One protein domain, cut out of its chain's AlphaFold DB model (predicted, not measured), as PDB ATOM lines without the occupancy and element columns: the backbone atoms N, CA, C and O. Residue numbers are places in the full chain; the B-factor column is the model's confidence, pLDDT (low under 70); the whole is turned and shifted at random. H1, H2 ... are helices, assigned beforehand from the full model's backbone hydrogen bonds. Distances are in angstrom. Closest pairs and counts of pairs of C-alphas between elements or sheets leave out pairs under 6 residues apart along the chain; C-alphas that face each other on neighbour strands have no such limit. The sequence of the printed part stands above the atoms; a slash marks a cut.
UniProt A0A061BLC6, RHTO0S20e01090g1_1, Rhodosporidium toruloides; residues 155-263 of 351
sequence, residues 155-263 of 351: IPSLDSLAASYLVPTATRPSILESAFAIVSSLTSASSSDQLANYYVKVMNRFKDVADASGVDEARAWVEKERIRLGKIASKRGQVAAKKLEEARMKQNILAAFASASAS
ATOM      1  N   ILE A 155     -25.839  36.485  41.637       87.56
ATOM      2  CA  ILE A 155     -25.445  35.321  40.843       87.56
ATOM      3  C   ILE A 155     -23.953  35.483  40.517       87.56
ATOM      4  O   ILE A 155     -23.616  36.387  39.751       87.56
ATOM      5  N   PRO A 156     -23.046  34.639  41.055       88.06
ATOM      6  CA  PRO A 156     -21.596  34.849  40.942       88.06
ATOM      7  C   PRO A 156     -21.063  35.000  39.506       88.06
ATOM      8  O   PRO A 156     -20.172  35.813  39.244       88.06
ATOM      9  N   SER A 157     -21.629  34.251  38.553       88.12
ATOM     10  CA  SER A 157     -21.268  34.355  37.133       88.12
ATOM     11  C   SER A 157     -21.662  35.712  36.537       88.12
ATOM     12  O   SER A 157     -20.858  36.338  35.847       88.12
ATOM     13  N   LEU A 158     -22.858  36.214  36.859       89.38
ATOM     14  CA  LEU A 158     -23.330  37.530  36.419       89.38
ATOM     15  C   LEU A 158     -22.652  38.679  37.169       89.38
ATOM     16  O   LEU A 158     -22.461  39.742  36.590       89.38
ATOM     17  N   ASP A 159     -22.242  38.476  38.419       89.50
ATOM     18  CA  ASP A 159     -21.497  39.466  39.200       89.50
ATOM     19  C   ASP A 159     -20.139  39.782  38.584       89.50
ATOM     20  O   ASP A 159     -19.745  40.945  38.508       89.50
ATOM     21  N   SER A 160     -19.439  38.752  38.108       87.50
ATOM     22  CA  SER A 160     -18.148  38.914  37.436       87.50
ATOM     23  C   SER A 160     -18.301  39.749  36.158       87.50
ATOM     24  O   SER A 160     -17.523  40.672  35.903       87.50
ATOM     25  N   LEU A 161     -19.372  39.494  35.395       88.94
ATOM     26  CA  LEU A 161     -19.730  40.282  34.214       88.94
ATOM     27  C   LEU A 161     -20.131  41.717  34.586       88.94
ATOM     28  O   LEU A 161     -19.622  42.666  33.991       88.94
ATOM     29  N   ALA A 162     -20.978  41.891  35.602       88.38
ATOM     30  CA  ALA A 162     -21.419  43.190  36.111       88.38
ATOM     31  C   ALA A 162     -20.245  44.063  36.566       88.38
ATOM     32  O   ALA A 162     -20.208  45.256  36.257       88.38
ATOM     33  N   ALA A 163     -19.259  43.464  37.236       85.19
ATOM     34  CA  ALA A 163     -18.050  44.154  37.646       85.19
ATOM     35  C   ALA A 163     -17.238  44.636  36.429       85.19
ATOM     36  O   ALA A 163     -16.826  45.793  36.356       85.19
ATOM     37  N   SER A 164     -17.066  43.790  35.412       82.50
ATOM     38  CA  SER A 164     -16.346  44.174  34.188       82.50
ATOM     39  C   SER A 164     -17.078  45.226  33.334       82.50
ATOM     40  O   SER A 164     -16.447  45.954  32.566       82.50
ATOM     41  N   TYR A 165     -18.399  45.360  33.494       82.31
ATOM     42  CA  TYR A 165     -19.253  46.197  32.646       82.31
ATOM     43  C   TYR A 165     -19.012  47.709  32.806       82.31
ATOM     44  O   TYR A 165     -19.204  48.488  31.866       82.31
ATOM     45  N   LEU A 166     -18.561  48.141  33.990       74.44
ATOM     46  CA  LEU A 166     -18.338  49.559  34.296       74.44
ATOM     47  C   LEU A 166     -17.021  50.127  33.747       74.44
ATOM     48  O   LEU A 166     -16.827  51.347  33.820       74.44
ATOM     49  N   VAL A 167     -16.112  49.282  33.243       71.75
ATOM     50  CA  VAL A 167     -14.724  49.677  32.957       71.75
ATOM     51  C   VAL A 167     -14.499  49.963  31.459       71.75
ATOM     52  O   VAL A 167     -14.410  51.147  31.130       71.75
ATOM     53  N   PRO A 168     -14.477  49.004  30.509       72.44
ATOM     54  CA  PRO A 168     -14.217  49.331  29.104       72.44
ATOM     55  C   PRO A 168     -15.515  49.453  28.293       72.44
ATOM     56  O   PRO A 168     -16.301  48.514  28.202       72.44
ATOM     57  N   THR A 169     -15.726  50.591  27.619       69.69
ATOM     58  CA  THR A 169     -16.877  50.787  26.711       69.69
ATOM     59  C   THR A 169     -16.884  49.791  25.547       69.69
ATOM     60  O   THR A 169     -17.946  49.305  25.169       69.69
ATOM     61  N   ALA A 170     -15.707  49.447  25.012       73.12
ATOM     62  CA  ALA A 170     -15.571  48.571  23.849       73.12
ATOM     63  C   ALA A 170     -16.008  47.118  24.112       73.12
ATOM     64  O   ALA A 170     -16.469  46.445  23.195       73.12
ATOM     65  N   THR A 171     -15.902  46.631  25.352       81.94
ATOM     66  CA  THR A 171     -16.251  45.244  25.703       81.94
ATOM     67  C   THR A 171     -17.712  45.085  26.129       81.94
ATOM     68  O   THR A 171     -18.202  43.957  26.211       81.94
ATOM     69  N   ARG A 172     -18.452  46.188  26.340       83.88
ATOM     70  CA  ARG A 172     -19.860  46.152  26.783       83.88
ATOM     71  C   ARG A 172     -20.769  45.279  25.908       83.88
ATOM     72  O   ARG A 172     -21.529  44.515  26.500       83.88
ATOM     73  N   PRO A 173     -20.704  45.314  24.559       85.88
ATOM     74  CA  PRO A 173     -21.555  44.459  23.728       85.88
ATOM     75  C   PRO A 173     -21.316  42.964  23.979       85.88
ATOM     76  O   PRO A 173     -22.269  42.224  24.195       85.88
ATOM     77  N   SER A 174     -20.049  42.539  24.062       86.75
ATOM     78  CA  SER A 174     -19.685  41.136  24.326       86.75
ATOM     79  C   SER A 174     -20.102  40.655  25.723       86.75
ATOM     80  O   SER A 174     -20.530  39.513  25.900       86.75
ATOM     81  N   ILE A 175     -20.032  41.540  26.724       87.38
ATOM     82  CA  ILE A 175     -20.470  41.244  28.094       87.38
ATOM     83  C   ILE A 175     -21.996  41.109  28.148       87.38
ATOM     84  O   ILE A 175     -22.498  40.192  28.794       87.38
ATOM     85  N   LEU A 176     -22.731  41.988  27.456       87.69
ATOM     86  CA  LEU A 176     -24.191  41.905  27.347       87.69
ATOM     87  C   LEU A 176     -24.636  40.604  26.681       87.69
ATOM     88  O   LEU A 176     -25.550  39.957  27.185       87.69
ATOM     89  N   GLU A 177     -23.984  40.205  25.591       89.25
ATOM     90  CA  GLU A 177     -24.266  38.941  24.904       89.25
ATOM     91  C   GLU A 177     -24.021  37.739  25.825       89.25
ATOM     92  O   GLU A 177     -24.888  36.877  25.969       89.25
ATOM     93  N   SER A 178     -22.895  37.738  26.544       87.62
ATOM     94  CA  SER A 178     -22.570  36.695  27.526       87.62
ATOM     95  C   SER A 178     -23.599  36.633  28.663       87.62
ATOM     96  O   SER A 178     -24.041  35.552  29.052       87.62
ATOM     97  N   ALA A 179     -24.030  37.787  29.180       88.94
ATOM     98  CA  ALA A 179     -25.059  37.861  30.212       88.94
ATOM     99  C   ALA A 179     -26.417  37.354  29.696       88.94
ATOM    100  O   ALA A 179     -27.087  36.593  30.390       88.94
ATOM    101  N   PHE A 180     -26.804  37.715  28.470       87.19
ATOM    102  CA  PHE A 180     -28.022  37.212  27.830       87.19
ATOM    103  C   PHE A 180     -27.988  35.701  27.611       87.19
ATOM    104  O   PHE A 180     -29.006  35.048  27.836       87.19
ATOM    105  N   ALA A 181     -26.847  35.140  27.209       88.94
ATOM    106  CA  ALA A 181     -26.689  33.699  27.037       88.94
ATOM    107  C   ALA A 181     -26.905  32.956  28.366       88.94
ATOM    108  O   ALA A 181     -27.664  31.988  28.415       88.94
ATOM    109  N   ILE A 182     -26.327  33.469  29.460       86.38
ATOM    110  CA  ILE A 182     -26.544  32.928  30.809       86.38
ATOM    111  C   ILE A 182     -28.025  33.028  31.184       86.38
ATOM    112  O   ILE A 182     -28.627  32.017  31.530       86.38
ATOM    113  N   VAL A 183     -28.643  34.205  31.062       86.94
ATOM    114  CA  VAL A 183     -30.065  34.393  31.405       86.94
ATOM    115  C   VAL A 183     -30.983  33.504  30.563       86.94
ATOM    116  O   VAL A 183     -31.927  32.938  31.098       86.94
ATOM    117  N   SER A 184     -30.698  33.329  29.273       85.62
ATOM    118  CA  SER A 184     -31.508  32.486  28.382       85.62
ATOM    119  C   SER A 184     -31.370  30.997  28.703       85.62
ATOM    120  O   SER A 184     -32.305  30.236  28.469       85.62
ATOM    121  N   SER A 185     -30.228  30.575  29.257       84.88
ATOM    122  CA  SER A 185     -30.040  29.202  29.738       84.88
ATOM    123  C   SER A 185     -30.810  28.905  31.033       84.88
ATOM    124  O   SER A 185     -31.120  27.749  31.314       84.88
ATOM    125  N   LEU A 186     -31.175  29.944  31.793       78.00
ATOM    126  CA  LEU A 186     -32.002  29.857  32.997       78.00
ATOM    127  C   LEU A 186     -33.488  29.818  32.581       78.00
ATOM    128  O   LEU A 186     -34.208  30.811  32.595       78.00
ATOM    129  N   THR A 187     -33.940  28.657  32.113       55.28
ATOM    130  CA  THR A 187     -35.225  28.449  31.416       55.28
ATOM    131  C   THR A 187     -36.451  28.284  32.330       55.28
ATOM    132  O   THR A 187     -37.459  27.723  31.905       55.28
ATOM    133  N   SER A 188     -36.421  28.751  33.583       55.75
ATOM    134  CA  SER A 188     -37.293  28.193  34.633       55.75
ATOM    135  C   SER A 188     -38.351  29.112  35.268       55.75
ATOM    136  O   SER A 188     -38.715  28.821  36.390       55.75
ATOM    137  N   ALA A 189     -38.888  30.178  34.656       56.44
ATOM    138  CA  ALA A 189     -39.938  31.058  35.243       56.44
ATOM    139  C   ALA A 189     -39.842  31.365  36.771       56.44
ATOM    140  O   ALA A 189     -40.844  31.648  37.431       56.44
ATOM    141  N   SER A 190     -38.645  31.298  37.346       62.62
ATOM    142  CA  SER A 190     -38.411  31.222  38.783       62.62
ATOM    143  C   SER A 190     -38.029  32.597  39.317       62.62
ATOM    144  O   SER A 190     -37.689  33.520  38.568       62.62
ATOM    145  N   SER A 191     -38.064  32.775  40.640       62.00
ATOM    146  CA  SER A 191     -37.625  34.033  41.254       62.00
ATOM    147  C   SER A 191     -36.152  34.348  40.949       62.00
ATOM    148  O   SER A 191     -35.807  35.525  40.835       62.00
ATOM    149  N   SER A 192     -35.297  33.336  40.731       68.12
ATOM    150  CA  SER A 192     -33.918  33.559  40.271       68.12
ATOM    151  C   SER A 192     -33.861  34.109  38.850       68.12
ATOM    152  O   SER A 192     -33.032  34.974  38.576       68.12
ATOM    153  N   ASP A 193     -34.778  33.710  37.967       75.19
ATOM    154  CA  ASP A 193     -34.794  34.176  36.576       75.19
ATOM    155  C   ASP A 193     -35.193  35.647  36.504       75.19
ATOM    156  O   ASP A 193     -34.628  36.419  35.731       75.19
ATOM    157  N   GLN A 194     -36.126  36.085  37.355       82.19
ATOM    158  CA  GLN A 194     -36.493  37.501  37.456       82.19
ATOM    159  C   GLN A 194     -35.309  38.375  37.895       82.19
ATOM    160  O   GLN A 194     -35.149  39.493  37.393       82.19
ATOM    161  N   LEU A 195     -34.468  37.865  38.801       86.19
ATOM    162  CA  LEU A 195     -33.258  38.541  39.269       86.19
ATOM    163  C   LEU A 195     -32.145  38.504  38.216       86.19
ATOM    164  O   LEU A 195     -31.517  39.528  37.967       86.19
ATOM    165  N   ALA A 196     -31.962  37.385  37.518       87.69
ATOM    166  CA  ALA A 196     -31.020  37.270  36.407       87.69
ATOM    167  C   ALA A 196     -31.374  38.255  35.272       87.69
ATOM    168  O   ALA A 196     -30.531  39.020  34.803       87.69
ATOM    169  N   ASN A 197     -32.661  38.350  34.922       89.75
ATOM    170  CA  ASN A 197     -33.180  39.355  33.992       89.75
ATOM    171  C   ASN A 197     -32.941  40.795  34.475       89.75
ATOM    172  O   ASN A 197     -32.816  41.716  33.663       89.75
ATOM    173  N   TYR A 198     -32.889  41.023  35.788       92.56
ATOM    174  CA  TYR A 198     -32.601  42.344  36.338       92.56
ATOM    175  C   TYR A 198     -31.156  42.785  36.062       92.56
ATOM    176  O   TYR A 198     -30.967  43.955  35.733       92.56
ATOM    177  N   TYR A 199     -30.165  41.882  36.070       92.31
ATOM    178  CA  TYR A 199     -28.788  42.217  35.659       92.31
ATOM    179  C   TYR A 199     -28.752  42.804  34.247       92.31
ATOM    180  O   TYR A 199     -28.204  43.884  34.032       92.31
ATOM    181  N   VAL A 200     -29.402  42.131  33.298       92.06
ATOM    182  CA  VAL A 200     -29.465  42.569  31.898       92.06
ATOM    183  C   VAL A 200     -30.199  43.906  31.767       92.06
ATOM    184  O   VAL A 200     -29.745  44.797  31.050       92.06
ATOM    185  N   LYS A 201     -31.298  44.106  32.509       93.00
ATOM    186  CA  LYS A 201     -32.004  45.400  32.550       93.00
ATOM    187  C   LYS A 201     -31.105  46.532  33.046       93.00
ATOM    188  O   LYS A 201     -31.133  47.615  32.465       93.00
ATOM    189  N   VAL A 202     -30.312  46.292  34.090       93.19
ATOM    190  CA  VAL A 202     -29.351  47.274  34.613       93.19
ATOM    191  C   VAL A 202     -28.265  47.564  33.581       93.19
ATOM    192  O   VAL A 202     -27.973  48.731  33.339       93.19
ATOM    193  N   MET A 203     -27.713  46.540  32.926       91.44
ATOM    194  CA  MET A 203     -26.690  46.708  31.888       91.44
ATOM    195  C   MET A 203     -27.204  47.517  30.687       91.44
ATOM    196  O   MET A 203     -26.517  48.436  30.233       91.44
ATOM    197  N   ASN A 204     -28.419  47.236  30.208       92.69
ATOM    198  CA  ASN A 204     -29.054  47.999  29.130       92.69
ATOM    199  C   ASN A 204     -29.314  49.448  29.549       92.69
ATOM    200  O   ASN A 204     -28.912  50.375  28.854       92.69
ATOM    201  N   ARG A 205     -29.890  49.661  30.738       92.75
ATOM    202  CA  ARG A 205     -30.136  51.017  31.238       92.75
ATOM    203  C   ARG A 205     -28.839  51.804  31.426       92.75
ATOM    204  O   ARG A 205     -28.797  52.993  31.129       92.75
ATOM    205  N   PHE A 206     -27.787  51.147  31.904       91.12
ATOM    206  CA  PHE A 206     -26.465  51.748  32.024       91.12
ATOM    207  C   PHE A 206     -25.906  52.143  30.655       91.12
ATOM    208  O   PHE A 206     -25.372  53.239  30.528       91.12
ATOM    209  N   LYS A 207     -26.056  51.289  29.632       90.38
ATOM    210  CA  LYS A 207     -25.674  51.610  28.251       90.38
ATOM    211  C   LYS A 207     -26.402  52.862  27.757       90.38
ATOM    212  O   LYS A 207     -25.736  53.784  27.307       90.38
ATOM    213  N   ASP A 208     -27.722  52.928  27.917       90.81
ATOM    214  CA  ASP A 208     -28.517  54.072  27.452       90.81
ATOM    215  C   ASP A 208     -28.069  55.391  28.103       90.81
ATOM    216  O   ASP A 208     -27.929  56.412  27.433       90.81
ATOM    217  N   VAL A 209     -27.816  55.378  29.419       89.88
ATOM    218  CA  VAL A 209     -27.342  56.569  30.145       89.88
ATOM    219  C   VAL A 209     -25.901  56.911  29.763       89.88
ATOM    220  O   VAL A 209     -25.576  58.087  29.619       89.88
ATOM    221  N   ALA A 210     -25.043  55.908  29.560       88.56
ATOM    222  CA  ALA A 210     -23.658  56.125  29.153       88.56
ATOM    223  C   ALA A 210     -23.561  56.736  27.749       88.56
ATOM    224  O   ALA A 210     -22.741  57.628  27.542       88.56
ATOM    225  N   ASP A 211     -24.411  56.292  26.822       87.25
ATOM    226  CA  ASP A 211     -24.468  56.803  25.452       87.25
ATOM    227  C   ASP A 211     -25.068  58.223  25.401       87.25
ATOM    228  O   ASP A 211     -24.638  59.042  24.592       87.25
ATOM    229  N   ALA A 212     -26.029  58.544  26.279       91.38
ATOM    230  CA  ALA A 212     -26.698  59.849  26.305       91.38
ATOM    231  C   ALA A 212     -25.975  60.927  27.134       91.38
ATOM    232  O   ALA A 212     -26.046  62.110  26.805       91.38
ATOM    233  N   SER A 213     -25.346  60.555  28.251       88.69
ATOM    234  CA  SER A 213     -24.839  61.502  29.263       88.69
ATOM    235  C   SER A 213     -23.442  61.165  29.788       88.69
ATOM    236  O   SER A 213     -22.911  61.887  30.628       88.69
ATOM    237  N   GLY A 214     -22.817  60.101  29.284       87.06
ATOM    238  CA  GLY A 214     -21.479  59.681  29.684       87.06
ATOM    239  C   GLY A 214     -21.459  58.652  30.818       87.06
ATOM    240  O   GLY A 214     -22.429  58.422  31.542       87.06
ATOM    241  N   VAL A 215     -20.308  57.993  30.959       85.56
ATOM    242  CA  VAL A 215     -20.125  56.840  31.858       85.56
ATOM    243  C   VAL A 215     -20.253  57.233  33.334       85.56
ATOM    244  O   VAL A 215     -20.745  56.441  34.136       85.56
ATOM    245  N   ASP A 216     -19.853  58.448  33.703       86.62
ATOM    246  CA  ASP A 216     -19.907  58.910  35.093       86.62
ATOM    247  C   ASP A 216     -21.342  59.148  35.571       86.62
ATOM    248  O   ASP A 216     -21.700  58.726  36.671       86.62
ATOM    249  N   GLU A 217     -22.204  59.699  34.714       88.94
ATOM    250  CA  GLU A 217     -23.638  59.809  35.003       88.94
ATOM    251  C   GLU A 217     -24.306  58.431  35.082       88.94
ATOM    252  O   GLU A 217     -25.154  58.192  35.945       88.94
ATOM    253  N   ALA A 218     -23.876  57.478  34.250       88.00
ATOM    254  CA  ALA A 218     -24.357  56.102  34.326       88.00
ATOM    255  C   ALA A 218     -23.967  55.429  35.658       88.00
ATOM    256  O   ALA A 218     -24.794  54.748  36.271       88.00
ATOM    257  N   ARG A 219     -22.749  55.668  36.169       87.62
ATOM    258  CA  ARG A 219     -22.320  55.208  37.505       87.62
ATOM    259  C   ARG A 219     -23.115  55.885  38.620       87.62
ATOM    260  O   ARG A 219     -23.577  55.211  39.541       87.62
ATOM    261  N   ALA A 220     -23.326  57.197  38.521       90.81
ATOM    262  CA  ALA A 220     -24.131  57.941  39.482       90.81
ATOM    263  C   ALA A 220     -25.588  57.450  39.508       90.81
ATOM    264  O   ALA A 220     -26.198  57.387  40.576       90.81
ATOM    265  N   TRP A 221     -26.147  57.062  38.358       92.31
ATOM    266  CA  TRP A 221     -27.468  56.442  38.276       92.31
ATOM    267  C   TRP A 221     -27.529  55.108  39.032       92.31
ATOM    268  O   TRP A 221     -28.446  54.933  39.837       92.31
ATOM    269  N   VAL A 222     -26.552  54.209  38.840       91.75
ATOM    270  CA  VAL A 222     -26.478  52.924  39.569       91.75
ATOM    271  C   VAL A 222     -26.489  53.165  41.079       91.75
ATOM    272  O   VAL A 222     -27.253  52.528  41.803       91.75
ATOM    273  N   GLU A 223     -25.694  54.125  41.555       91.31
ATOM    274  CA  GLU A 223     -25.602  54.437  42.982       91.31
ATOM    275  C   GLU A 223     -26.893  55.062  43.535       91.31
ATOM    276  O   GLU A 223     -27.395  54.648  44.584       91.31
ATOM    277  N   LYS A 224     -27.497  56.009  42.806       92.94
ATOM    278  CA  LYS A 224     -28.798  56.597  43.168       92.94
ATOM    279  C   LYS A 224     -29.885  55.525  43.256       92.94
ATOM    280  O   LYS A 224     -30.674  55.529  44.204       92.94
ATOM    281  N   GLU A 225     -29.915  54.600  42.300       93.94
ATOM    282  CA  GLU A 225     -30.879  53.501  42.274       93.94
ATOM    283  C   GLU A 225     -30.649  52.519  43.431       93.94
ATOM    284  O   GLU A 225     -31.602  52.134  44.115       93.94
ATOM    285  N   ARG A 226     -29.388  52.194  43.737       92.81
ATOM    286  CA  ARG A 226     -29.011  51.365  44.890       92.81
ATOM    287  C   ARG A 226     -29.488  51.987  46.203       92.81
ATOM    288  O   ARG A 226     -30.102  51.305  47.025       92.81
ATOM    289  N   ILE A 227     -29.265  53.288  46.396       92.81
ATOM    290  CA  ILE A 227     -29.731  54.022  47.583       92.81
ATOM    291  C   ILE A 227     -31.264  54.042  47.648       92.81
ATOM    292  O   ILE A 227     -31.840  53.833  48.719       92.81
ATOM    293  N   ARG A 228     -31.947  54.278  46.519       94.31
ATOM    294  CA  ARG A 228     -33.417  54.285  46.444       94.31
ATOM    295  C   ARG A 228     -34.003  52.938  46.868       94.31
ATOM    296  O   ARG A 228     -34.934  52.913  47.671       94.31
ATOM    297  N   LEU A 229     -33.450  51.837  46.363       92.75
ATOM    298  CA  LEU A 229     -33.879  50.483  46.716       92.75
ATOM    299  C   LEU A 229     -33.572  50.142  48.175       92.75
ATOM    300  O   LEU A 229     -34.438  49.587  48.846       92.75
ATOM    301  N   GLY A 230     -32.423  50.569  48.705       90.88
ATOM    302  CA  GLY A 230     -32.115  50.435  50.132       90.88
ATOM    303  C   GLY A 230     -33.135  51.140  51.028       90.88
ATOM    304  O   GLY A 230     -33.624  50.559  51.991       90.88
ATOM    305  N   LYS A 231     -33.556  52.358  50.662       91.38
ATOM    306  CA  LYS A 231     -34.628  53.073  51.378       91.38
ATOM    307  C   LYS A 231     -35.966  52.339  51.324       91.38
ATOM    308  O   LYS A 231     -36.748  52.473  52.257       91.38
ATOM    309  N   ILE A 232     -36.260  51.610  50.246       88.94
ATOM    310  CA  ILE A 232     -37.472  50.786  50.147       88.94
ATOM    311  C   ILE A 232     -37.337  49.551  51.037       88.94
ATOM    312  O   ILE A 232     -38.249  49.285  51.812       88.94
ATOM    313  N   ALA A 233     -36.200  48.856  50.980       86.94
ATOM    314  CA  ALA A 233     -35.924  47.655  51.765       86.94
ATOM    315  C   ALA A 233     -35.992  47.891  53.289       86.94
ATOM    316  O   ALA A 233     -36.332  46.979  54.039       86.94
ATOM    317  N   SER A 234     -35.738  49.116  53.757       86.69
ATOM    318  CA  SER A 234     -35.843  49.466  55.181       86.69
ATOM    319  C   SER A 234     -37.268  49.788  55.663       86.69
ATOM    320  O   SER A 234     -37.475  49.958  56.863       86.69
ATOM    321  N   LYS A 235     -38.275  49.877  54.780       87.38
ATOM    322  CA  LYS A 235     -39.665  50.232  55.143       87.38
ATOM    323  C   LYS A 235     -40.483  49.028  55.635       87.38
ATOM    324  O   LYS A 235     -41.557  48.739  55.099       87.38
ATOM    325  N   ARG A 236     -39.988  48.325  56.660       77.69
ATOM    326  CA  ARG A 236     -40.702  47.192  57.285       77.69
ATOM    327  C   ARG A 236     -42.108  47.618  57.735       77.69
ATOM    328  O   ARG A 236     -42.282  48.692  58.304       77.69
ATOM    329  N   GLY A 237     -43.114  46.797  57.429       76.69
ATOM    330  CA  GLY A 237     -44.517  47.023  57.805       76.69
ATOM    331  C   GLY A 237     -45.311  48.010  56.935       76.69
ATOM    332  O   GLY A 237     -46.533  48.023  57.021       76.69
ATOM    333  N   GLN A 238     -44.668  48.806  56.067       79.56
ATOM    334  CA  GLN A 238     -45.374  49.734  55.155       79.56
ATOM    335  C   GLN A 238     -45.609  49.146  53.760       79.56
ATOM    336  O   GLN A 238     -46.483  49.591  53.019       79.56
ATOM    337  N   VAL A 239     -44.798  48.166  53.373       81.19
ATOM    338  CA  VAL A 239     -44.886  47.464  52.092       81.19
ATOM    339  C   VAL A 239     -44.823  45.959  52.345       81.19
ATOM    340  O   VAL A 239     -44.277  45.515  53.353       81.19
ATOM    341  N   ALA A 240     -45.395  45.173  51.431       82.25
ATOM    342  CA  ALA A 240     -45.408  43.715  51.532       82.25
ATOM    343  C   ALA A 240     -43.985  43.139  51.663       82.25
ATOM    344  O   ALA A 240     -43.076  43.600  50.967       82.25
ATOM    345  N   ALA A 241     -43.810  42.102  52.491       80.44
ATOM    346  CA  ALA A 241     -42.515  41.464  52.755       80.44
ATOM    347  C   ALA A 241     -41.783  41.066  51.463       80.44
ATOM    348  O   ALA A 241     -40.641  41.467  51.250       80.44
ATOM    349  N   LYS A 242     -42.496  40.439  50.519       82.31
ATOM    350  CA  LYS A 242     -41.965  40.074  49.195       82.31
ATOM    351  C   LYS A 242     -41.347  41.259  48.437       82.31
ATOM    352  O   LYS A 242     -40.308  41.114  47.804       82.31
ATOM    353  N   LYS A 243     -41.939  42.458  48.539       85.81
ATOM    354  CA  LYS A 243     -41.407  43.676  47.899       85.81
ATOM    355  C   LYS A 243     -40.156  44.208  48.600       85.81
ATOM    356  O   LYS A 243     -39.288  44.763  47.932       85.81
ATOM    357  N   LEU A 244     -40.068  44.074  49.925       86.75
ATOM    358  CA  LEU A 244     -38.873  44.453  50.690       86.75
ATOM    359  C   LEU A 244     -37.689  43.572  50.309       86.75
ATOM    360  O   LEU A 244     -36.603  44.082  50.040       86.75
ATOM    361  N   GLU A 245     -37.926  42.265  50.240       86.88
ATOM    362  CA  GLU A 245     -36.916  41.286  49.856       86.88
ATOM    363  C   GLU A 245     -36.452  41.492  48.420       86.88
ATOM    364  O   GLU A 245     -35.253  41.567  48.167       86.88
ATOM    365  N   GLU A 246     -37.387  41.684  47.489       88.56
ATOM    366  CA  GLU A 246     -37.065  42.003  46.100       88.56
ATOM    367  C   GLU A 246     -36.237  43.292  45.990       88.56
ATOM    368  O   GLU A 246     -35.239  43.331  45.267       88.56
ATOM    369  N   ALA A 247     -36.600  44.346  46.732       90.50
ATOM    370  CA  ALA A 247     -35.838  45.593  46.751       90.50
ATOM    371  C   ALA A 247     -34.424  45.394  47.315       90.50
ATOM    372  O   ALA A 247     -33.467  45.947  46.769       90.50
ATOM    373  N   ARG A 248     -34.279  44.580  48.364       91.38
ATOM    374  CA  ARG A 248     -32.986  44.257  48.974       91.38
ATOM    375  C   ARG A 248     -32.105  43.433  48.035       91.38
ATOM    376  O   ARG A 248     -30.947  43.785  47.839       91.38
ATOM    377  N   MET A 249     -32.655  42.412  47.384       91.12
ATOM    378  CA  MET A 249     -31.935  41.614  46.387       91.12
ATOM    379  C   MET A 249     -31.477  42.474  45.203       91.12
ATOM    380  O   MET A 249     -30.314  42.430  44.816       91.12
ATOM    381  N   LYS A 250     -32.345  43.346  44.673       92.62
ATOM    382  CA  LYS A 250     -31.969  44.289  43.605       92.62
ATOM    383  C   LYS A 250     -30.895  45.284  44.046       92.62
ATOM    384  O   LYS A 250     -29.993  45.591  43.270       92.62
ATOM    385  N   GLN A 251     -30.955  45.763  45.290       92.81
ATOM    386  CA  GLN A 251     -29.906  46.602  45.872       92.81
ATOM    387  C   GLN A 251     -28.556  45.867  45.909       92.81
ATOM    388  O   GLN A 251     -27.536  46.458  45.550       92.81
ATOM    389  N   ASN A 252     -28.548  44.595  46.312       92.25
ATOM    390  CA  ASN A 252     -27.344  43.766  46.351       92.25
ATOM    391  C   ASN A 252     -26.765  43.530  44.947       92.25
ATOM    392  O   ASN A 252     -25.557  43.647  44.757       92.25
ATOM    393  N   ILE A 253     -27.622  43.280  43.950       92.81
ATOM    394  CA  ILE A 253     -27.214  43.166  42.541       92.81
ATOM    395  C   ILE A 253     -26.521  44.452  42.077       92.81
ATOM    396  O   ILE A 253     -25.431  44.398  41.519       92.81
ATOM    397  N   LEU A 254     -27.098  45.626  42.352       92.06
ATOM    398  CA  LEU A 254     -26.480  46.911  41.990       92.06
ATOM    399  C   LEU A 254     -25.142  47.150  42.702       92.06
ATOM    400  O   LEU A 254     -24.257  47.801  42.147       92.06
ATOM    401  N   ALA A 255     -24.961  46.606  43.909       89.62
ATOM    402  CA  ALA A 255     -23.679  46.666  44.604       89.62
ATOM    403  C   ALA A 255     -22.575  45.876  43.871       89.62
ATOM    404  O   ALA A 255     -21.412  46.279  43.933       89.62
ATOM    405  N   ALA A 256     -22.919  44.818  43.121       88.88
ATOM    406  CA  ALA A 256     -21.959  44.092  42.284       88.88
ATOM    407  C   ALA A 256     -21.358  44.999  41.198       88.88
ATOM    408  O   ALA A 256     -20.142  45.004  41.006       88.88
ATOM    409  N   PHE A 257     -22.183  45.849  40.578       84.38
ATOM    410  CA  PHE A 257     -21.716  46.868  39.637       84.38
ATOM    411  C   PHE A 257     -20.820  47.894  40.349       84.38
ATOM    412  O   PHE A 257     -19.726  48.184  39.878       84.38
ATOM    413  N   ALA A 258     -21.215  48.392  41.525       73.31
ATOM    414  CA  ALA A 258     -20.447  49.404  42.260       73.31
ATOM    415  C   ALA A 258     -19.062  48.921  42.743       73.31
ATOM    416  O   ALA A 258     -18.110  49.703  42.759       73.31
ATOM    417  N   SER A 259     -18.922  47.637  43.093       60.50
ATOM    418  CA  SER A 259     -17.661  47.057  43.591       60.50
ATOM    419  C   SER A 259     -16.496  47.144  42.591       60.50
ATOM    420  O   SER A 259     -15.335  47.207  42.995       60.50
ATOM    421  N   ALA A 260     -16.793  47.265  41.295       52.00
ATOM    422  CA  ALA A 260     -15.790  47.467  40.254       52.00
ATOM    423  C   ALA A 260     -15.238  48.893  40.180       52.00
ATOM    424  O   ALA A 260     -14.134  49.104  39.681       52.00
ATOM    425  N   SER A 261     -15.970  49.886  40.695       43.44
ATOM    426  CA  SER A 261     -15.478  51.264  40.733       43.44
ATOM    427  C   SER A 261     -14.308  51.417  41.705       43.44
ATOM    428  O   SER A 261     -13.464  52.276  41.484       43.44
ATOM    429  N   ALA A 262     -14.227  50.604  42.764       41.88
ATOM    430  CA  ALA A 262     -13.142  50.681  43.740       41.88
ATOM    431  C   ALA A 262     -11.847  50.034  43.223       41.88
ATOM    432  O   ALA A 262     -10.770  50.587  43.422       41.88
ATOM    433  N   SER A 263     -11.951  48.908  42.511       36.84
ATOM    434  CA  SER A 263     -10.805  48.214  41.911       36.84
ATOM    435  C   SER A 263     -10.305  48.894  40.632       36.84
ATOM    436  O   SER A 263      -9.101  48.977  40.414       36.84
TER     437      SER A 263
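AT A GLANCE: This is residues 155 to 263 of the 351 residues of the protein "RHTO0S20e01090g1_1" of Rhodosporidium toruloides (UniProt A0A061BLC6). A small bundle of three helices in a triangle, H1, H2 and H3, each running against the one before, is crossed by a helical hairpin, H4 and H5, whose H5 packs on H1 and H3. The 109 printed residues hold five named helices and no named strand: all helix. The whole is compact, radius of gyration of the C-alphas 14.1 A, spanning 44 by 32 by 25 A.

HOW THE PARTS SIT: H1, residues 156 to 165, and H2, residues 169 to 185, form a hairpin; their closest C-alphas, Tyr 165 and Arg 172, are 5.9 A apart. H3, residues 191 to 213, is the hub, touching four helices. H4, residues 215 to 233, and H5, residues 241 to 263, form a hairpin at a shallow tilt of 31 degrees; the closest C-alphas, Ala 233 and Leu 244, are 4.5 A apart. H2 is apart from H4 and H5. Every O i to N i+4 pair is within hydrogen-bond range in H4, but 5 of 6 in H1, 11 of 13 in H2, 18 of 19 in H3 and 14 of 19 in H5.

IN THESE COORDINATES: H1 begins at C-alpha 156 (-21.596, 34.849, 40.942). H5, 34.2 A long, has a kink of 27 degrees near residue 257 and ends at C-alpha 263 (-10.805, 48.214, 41.911).

THE WHOLE: The printed part has no cut and no long link. Residues 169, 187 to 192 and 259 to 263 have pLDDT under 70.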